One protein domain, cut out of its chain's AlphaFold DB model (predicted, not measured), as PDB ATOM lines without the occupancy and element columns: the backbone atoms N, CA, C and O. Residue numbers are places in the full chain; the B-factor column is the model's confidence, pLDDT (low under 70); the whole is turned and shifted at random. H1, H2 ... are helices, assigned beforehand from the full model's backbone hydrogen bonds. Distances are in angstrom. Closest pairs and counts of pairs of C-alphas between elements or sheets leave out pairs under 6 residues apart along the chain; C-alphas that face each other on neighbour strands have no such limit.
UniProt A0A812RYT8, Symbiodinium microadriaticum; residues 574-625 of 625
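What this domain is: This is residues 574 to 625 of the 625 residues of a protein of Symbiodinium microadriaticum (UniProt A0A812RYT8). An open, elongated loop of chain, with H1 on one side, H2 at the far end and a long unnamed stretch leading back, runs on into an arm, H3, whose residues 619 to 624 stick out with Arg 625. The printed part has 52 residues with three named helices, H1, H2 and H3 in chain order, and no named strand; its class is all helix. It is only just loose, close to compact, with a radius of gyration of the C-alphas of 12.3 A and spans of 39 by 20 by 15 A.

Where its parts are: H1, residues 574 to 580, begins at C-alpha 574 (-44.109, 29.764, 23.485) and is 10.0 A long. H2, residues 588 to 596, measures 12.5 A. H3, residues 613 to 624, measures 17.0 A and ends at C-alpha 624 (-63.446, 29.096, 30.757).

How they stand to each other: H1 and H3 only just touch, with 3 pairs of C-alphas within 8 A, and H3 does so with residue 613 alone; the closest C-alphas, of Thr 576 and Val 613, are 6.1 A apart. Their lines stand at a steep tilt of 63 degrees, opposite ways. H2 is apart from H1 and from H3. In H1, H2 and H3 every O i to N i+4 pair is within hydrogen-bond range.

The domain as a whole: The farthest C-alphas, of Arg 596 and Arg 625, are 39.7 A apart. The printed part has no cut. The link from H2 to H3, 16 residues, is long. Residues 584 to 589, 592 and 596 have pLDDT under 70.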
ATOM      1  N   LEU A 574     -44.537  29.202  22.202       86.62
ATOM      2  CA  LEU A 574     -44.109  29.764  23.485       86.62
ATOM      3  C   LEU A 574     -44.628  28.935  24.668       86.62
ATOM      4  O   LEU A 574     -43.902  28.691  25.634       86.62
ATOM      5  N   LEU A 575     -45.861  28.425  24.572       92.62
ATOM      6  CA  LEU A 575     -46.415  27.580  25.625       92.62
ATOM      7  C   LEU A 575     -45.606  26.287  25.784       92.62
ATOM      8  O   LEU A 575     -45.382  25.843  26.911       92.62
ATOM      9  N   THR A 576     -45.143  25.695  24.681       91.44
ATOM     10  CA  THR A 576     -44.288  24.500  24.707       91.44
ATOM     11  C   THR A 576     -42.927  24.819  25.306       91.44
ATOM     12  O   THR A 576     -42.494  24.081  26.193       91.44
ATOM     13  N   GLU A 577     -42.292  25.929  24.910       90.12
ATOM     14  CA  GLU A 577     -41.004  26.351  25.476       90.12
ATOM     15  C   GLU A 577     -41.069  26.471  26.998       90.12
ATOM     16  O   GLU A 577     -40.271  25.866  27.718       90.12
ATOM     17  N   LEU A 578     -42.066  27.203  27.499       92.56
ATOM     18  CA  LEU A 578     -42.231  27.467  28.926       92.56
ATOM     19  C   LEU A 578     -42.688  26.231  29.708       92.56
ATOM     20  O   LEU A 578     -42.365  26.102  30.887       92.56
ATOM     21  N   THR A 579     -43.423  25.315  29.075       94.56
ATOM     22  CA  THR A 579     -43.845  24.056  29.712       94.56
ATOM     23  C   THR A 579     -42.681  23.082  29.851       94.56
ATOM     24  O   THR A 579     -42.551  22.427  30.884       94.56
ATOM     25  N   TYR A 580     -41.827  22.983  28.829       91.81
ATOM     26  CA  TYR A 580     -40.645  22.121  28.866       91.81
ATOM     27  C   TYR A 580     -39.454  22.767  29.586       91.81
ATOM     28  O   TYR A 580     -38.542  22.051  29.999       91.81
ATOM     29  N   GLY A 581     -39.447  24.093  29.746       90.31
ATOM     30  CA  GLY A 581     -38.280  24.838  30.227       90.31
ATOM     31  C   GLY A 581     -37.131  24.806  29.217       90.31
ATOM     32  O   GLY A 581     -35.965  24.755  29.603       90.31
ATOM     33  N   MET A 582     -37.463  24.765  27.927       83.81
ATOM     34  CA  MET A 582     -36.523  24.563  26.829       83.81
ATOM     35  C   MET A 582     -36.729  25.658  25.787       83.81
ATOM     36  O   MET A 582     -37.801  25.747  25.196       83.81
ATOM     37  N   SER A 583     -35.694  26.461  25.538       79.38
ATOM     38  CA  SER A 583     -35.671  27.404  24.413       79.38
ATOM     39  C   SER A 583     -35.689  26.618  23.105       79.38
ATOM     40  O   SER A 583     -34.856  25.720  22.912       79.38
ATOM     41  N   ARG A 584     -36.616  26.936  22.200       69.50
ATOM     42  CA  ARG A 584     -36.740  26.284  20.889       69.50
ATOM     43  C   ARG A 584     -35.470  26.465  20.060       69.50
ATOM     44  O   ARG A 584     -35.058  25.540  19.362       69.50
ATOM     45  N   HIS A 585     -34.826  27.623  20.178       64.81
ATOM     46  CA  HIS A 585     -33.606  27.960  19.444       64.81
ATOM     47  C   HIS A 585     -32.388  27.172  19.941       64.81
ATOM     48  O   HIS A 585     -31.626  26.640  19.133       64.81
ATOM     49  N   ASP A 586     -32.261  26.995  21.256       67.88
ATOM     50  CA  ASP A 586     -31.071  26.379  21.857       67.88
ATOM     51  C   ASP A 586     -31.169  24.849  21.967       67.88
ATOM     52  O   ASP A 586     -30.161  24.146  22.064       67.88
ATOM     53  N   SER A 587     -32.388  24.302  21.947       69.44
ATOM     54  CA  SER A 587     -32.630  22.912  22.355       69.44
ATOM     55  C   SER A 587     -32.616  21.885  21.224       69.44
ATOM     56  O   SER A 587     -32.736  20.695  21.506       69.44
ATOM     57  N   SER A 588     -32.437  22.290  19.964       61.97
ATOM     58  CA  SER A 588     -32.472  21.381  18.801       61.97
ATOM     59  C   SER A 588     -31.588  20.132  18.972       61.97
ATOM     60  O   SER A 588     -32.072  19.003  18.892       61.97
ATOM     61  N   ARG A 589     -30.313  20.312  19.345       61.56
ATOM     62  CA  ARG A 589     -29.362  19.205  19.594       61.56
ATOM     63  C   ARG A 589     -29.796  18.281  20.739       61.56
ATOM     64  O   ARG A 589     -29.536  17.070  20.708       61.56
ATOM     65  N   LEU A 590     -30.420  18.853  21.768       74.81
ATOM     66  CA  LEU A 590     -30.920  18.112  22.922       74.81
ATOM     67  C   LEU A 590     -32.144  17.276  22.530       74.81
ATOM     68  O   LEU A 590     -32.183  16.090  22.852       74.81
ATOM     69  N   ILE A 591     -33.082  17.862  21.782       70.88
ATOM     70  CA  ILE A 591     -34.307  17.212  21.287       70.88
ATOM     71  C   ILE A 591     -33.966  16.024  20.382       70.88
ATOM     72  O   ILE A 591     -34.503  14.930  20.581       70.88
ATOM     73  N   ASP A 592     -33.020  16.186  19.455       64.75
ATOM     74  CA  ASP A 592     -32.558  15.095  18.585       64.75
ATOM     75  C   ASP A 592     -31.984  13.933  19.399       64.75
ATOM     76  O   ASP A 592     -32.270  12.755  19.165       64.75
ATOM     77  N   SER A 593     -31.170  14.260  20.403       72.38
ATOM     78  CA  SER A 593     -30.568  13.267  21.288       72.38
ATOM     79  C   SER A 593     -31.623  12.561  22.137       72.38
ATOM     80  O   SER A 593     -31.597  11.335  22.218       72.38
ATOM     81  N   TYR A 594     -32.589  13.301  22.688       82.19
ATOM     82  CA  TYR A 594     -33.700  12.772  23.485       82.19
ATOM     83  C   TYR A 594     -34.622  11.874  22.666       82.19
ATOM     84  O   TYR A 594     -35.104  10.865  23.181       82.19
ATOM     85  N   THR A 595     -34.829  12.205  21.395       70.31
ATOM     86  CA  THR A 595     -35.625  11.391  20.475       70.31
ATOM     87  C   THR A 595     -34.912  10.079  20.148       70.31
ATOM     88  O   THR A 595     -35.522   9.013  20.216       70.31
ATOM     89  N   ARG A 596     -33.596  10.115  19.891       67.88
ATOM     90  CA  ARG A 596     -32.793   8.908  19.606       67.88
ATOM     91  C   ARG A 596     -32.745   7.916  20.765       67.88
ATOM     92  O   ARG A 596     -32.796   6.714  20.528       67.88
ATOM     93  N   ILE A 597     -32.645   8.402  22.002       82.56
ATOM     94  CA  ILE A 597     -32.612   7.544  23.200       82.56
ATOM     95  C   ILE A 597     -34.010   7.244  23.765       82.56
ATOM     96  O   ILE A 597     -34.125   6.581  24.793       82.56
ATOM     97  N   GLY A 598     -35.074   7.722  23.110       79.06
ATOM     98  CA  GLY A 598     -36.462   7.410  23.453       79.06
ATOM     99  C   GLY A 598     -37.041   8.160  24.657       79.06
ATOM    100  O   GLY A 598     -38.123   7.794  25.114       79.06
ATOM    101  N   ILE A 599     -36.375   9.207  25.164       86.69
ATOM    102  CA  ILE A 599     -36.951  10.104  26.187       86.69
ATOM    103  C   ILE A 599     -38.144  10.866  25.598       86.69
ATOM    104  O   ILE A 599     -39.186  10.997  26.241       86.69
ATOM    105  N   MET A 600     -38.005  11.342  24.359       81.06
ATOM    106  CA  MET A 600     -39.078  11.976  23.596       81.06
ATOM    107  C   MET A 600     -39.480  11.068  22.439       81.06
ATOM    108  O   MET A 600     -38.637  10.487  21.767       81.06
ATOM    109  N   LYS A 601     -40.786  10.940  22.184       76.88
ATOM    110  CA  LYS A 601     -41.268  10.175  21.022       76.88
ATOM    111  C   LYS A 601     -41.144  10.967  19.723       76.88
ATOM    112  O   LYS A 601     -40.975  10.375  18.664       76.88
ATOM    113  N   ARG A 602     -41.337  12.283  19.810       73.19
ATOM    114  CA  ARG A 602     -41.354  13.248  18.707       73.19
ATOM    115  C   ARG A 602     -40.937  14.609  19.253       73.19
ATOM    116  O   ARG A 602     -41.108  14.851  20.448       73.19
ATOM    117  N   ASP A 603     -40.454  15.475  18.371       73.81
ATOM    118  CA  ASP A 603     -40.201  16.879  18.685       73.81
ATOM    119  C   ASP A 603     -41.523  17.580  19.082       73.81
ATOM    120  O   ASP A 603     -42.462  17.600  18.269       73.81
ATOM    121  N   PRO A 604     -41.630  18.130  20.311       80.44
ATOM    122  CA  PRO A 604     -42.851  18.769  20.796       80.44
ATOM    123  C   PRO A 604     -43.179  20.090  20.079       80.44
ATOM    124  O   PRO A 604     -44.331  20.518  20.118       80.44
ATOM    125  N   PHE A 605     -42.211  20.706  19.390       75.81
ATOM    126  CA  PHE A 605     -42.416  21.917  18.587       75.81
ATOM    127  C   PHE A 605     -42.910  21.616  17.163       75.81
ATOM    128  O   PHE A 605     -43.403  22.510  16.484       75.81
ATOM    129  N   ILE A 606     -42.806  20.362  16.704       71.56
ATOM    130  CA  ILE A 606     -43.422  19.905  15.444       71.56
ATOM    131  C   ILE A 606     -44.805  19.310  15.711       71.56
ATOM    132  O   ILE A 606     -45.753  19.522  14.957       71.56
ATOM    133  N   SER A 607     -44.921  18.513  16.772       77.75
ATOM    134  CA  SER A 607     -46.149  17.815  17.133       77.75
ATOM    135  C   SER A 607     -46.511  18.142  18.568       77.75
ATOM    136  O   SER A 607     -45.820  17.701  19.480       77.75
ATOM    137  N   LEU A 608     -47.665  18.791  18.758       86.75
ATOM    138  CA  LEU A 608     -48.186  19.147  20.077       86.75
ATOM    139  C   LEU A 608     -48.080  17.980  21.071       86.75
ATOM    140  O   LEU A 608     -48.678  16.913  20.868       86.75
ATOM    141  N   ASP A 609     -47.377  18.214  22.177       90.75
ATOM    142  CA  ASP A 609     -47.372  17.306  23.316       90.75
ATOM    143  C   ASP A 609     -48.763  17.281  23.959       90.75
ATOM    144  O   ASP A 609     -49.178  18.186  24.678       90.75
ATOM    145  N   ARG A 610     -49.513  16.208  23.701       92.44
ATOM    146  CA  ARG A 610     -50.886  16.060  24.199       92.44
ATOM    147  C   ARG A 610     -50.969  15.823  25.709       92.44
ATOM    148  O   ARG A 610     -52.057  16.006  26.262       92.44
ATOM    149  N   ASN A 611     -49.884  15.382  26.348       91.06
ATOM    150  CA  ASN A 611     -49.890  14.946  27.745       91.06
ATOM    151  C   ASN A 611     -49.414  16.040  28.709       91.06
ATOM    152  O   ASN A 611     -49.966  16.134  29.803       91.06
ATOM    153  N   GLY A 612     -48.457  16.880  28.318       92.88
ATOM    154  CA  GLY A 612     -48.052  18.077  29.058       92.88
ATOM    155  C   GLY A 612     -48.786  19.316  28.554       92.88
ATOM    156  O   GLY A 612     -49.779  19.731  29.156       92.88
ATOM    157  N   VAL A 613     -48.355  19.876  27.420       95.06
ATOM    158  CA  VAL A 613     -48.916  21.130  26.862       95.06
ATOM    159  C   VAL A 613     -50.426  21.013  26.621       95.06
ATOM    160  O   VAL A 613     -51.214  21.864  27.033       95.06
ATOM    161  N   GLY A 614     -50.876  19.902  26.041       95.31
ATOM    162  CA  GLY A 614     -52.293  19.622  25.816       95.31
ATOM    163  C   GLY A 614     -53.115  19.501  27.104       95.31
ATOM    164  O   GLY A 614     -54.322  19.756  27.080       95.31
ATOM    165  N   SER A 615     -52.497  19.151  28.236       95.88
ATOM    166  CA  SER A 615     -53.169  19.157  29.540       95.88
ATOM    167  C   SER A 615     -53.382  20.579  30.055       95.88
ATOM    168  O   SER A 615     -54.468  20.860  30.559       95.88
ATOM    169  N   LEU A 616     -52.429  21.496  29.847       96.44
ATOM    170  CA  LEU A 616     -52.622  22.923  30.153       96.44
ATOM    171  C   LEU A 616     -53.779  23.517  29.343       96.44
ATOM    172  O   LEU A 616     -54.645  24.180  29.908       96.44
ATOM    173  N   LEU A 617     -53.867  23.196  28.049       95.62
ATOM    174  CA  LEU A 617     -54.974  23.656  27.202       95.62
ATOM    175  C   LEU A 617     -56.332  23.090  27.642       95.62
ATOM    176  O   LEU A 617     -57.348  23.784  27.583       95.62
ATOM    177  N   LYS A 618     -56.373  21.838  28.115       95.81
ATOM    178  CA  LYS A 618     -57.591  21.256  28.705       95.81
ATOM    179  C   LYS A 618     -57.988  21.964  29.996       95.81
ATOM    180  O   LYS A 618     -59.177  22.199  30.190       95.81
ATOM    181  N   ILE A 619     -57.023  22.297  30.855       95.75
ATOM    182  CA  ILE A 619     -57.273  23.066  32.081       95.75
ATOM    183  C   ILE A 619     -57.859  24.429  31.717       95.75
ATOM    184  O   ILE A 619     -58.947  24.746  32.187       95.75
ATOM    185  N   ALA A 620     -57.214  25.169  30.812       94.75
ATOM    186  CA  ALA A 620     -57.692  26.470  30.351       94.75
ATOM    187  C   ALA A 620     -59.136  26.387  29.836       94.75
ATOM    188  O   ALA A 620     -60.020  27.097  30.308       94.75
ATOM    189  N   LYS A 621     -59.409  25.430  28.941       93.56
ATOM    190  CA  LYS A 621     -60.751  25.183  28.401       93.56
ATOM    191  C   LYS A 621     -61.792  24.876  29.480       93.56
ATOM    192  O   LYS A 621     -62.937  25.293  29.337       93.56
ATOM    193  N   ASN A 622     -61.430  24.108  30.506       94.88
ATOM    194  CA  ASN A 622     -62.342  23.751  31.593       94.88
ATOM    195  C   ASN A 622     -62.571  24.901  32.573       94.88
ATOM    196  O   ASN A 622     -63.610  24.923  33.211       94.88
ATOM    197  N   LEU A 623     -61.610  25.812  32.717       93.06
ATOM    198  CA  LEU A 623     -61.760  27.012  33.535       93.06
ATOM    199  C   LEU A 623     -62.684  28.037  32.861       93.06
ATOM    200  O   LEU A 623     -63.439  28.713  33.546       93.06
ATOM    201  N   ILE A 624     -62.623  28.151  31.531       90.06
ATOM    202  CA  ILE A 624     -63.446  29.096  30.757       90.06
ATOM    203  C   ILE A 624     -64.914  28.645  30.646       90.06
ATOM    204  O   ILE A 624     -65.804  29.484  30.541       90.06
ATOM    205  N   ARG A 625     -65.161  27.330  30.603       81.12
ATOM    206  CA  ARG A 625     -66.508  26.737  30.538       81.12
ATOM    207  C   ARG A 625     -67.192  26.741  31.892       81.12
ATOM    208  O   ARG A 625     -68.424  26.950  31.889       81.12
TER     209      ARG A 625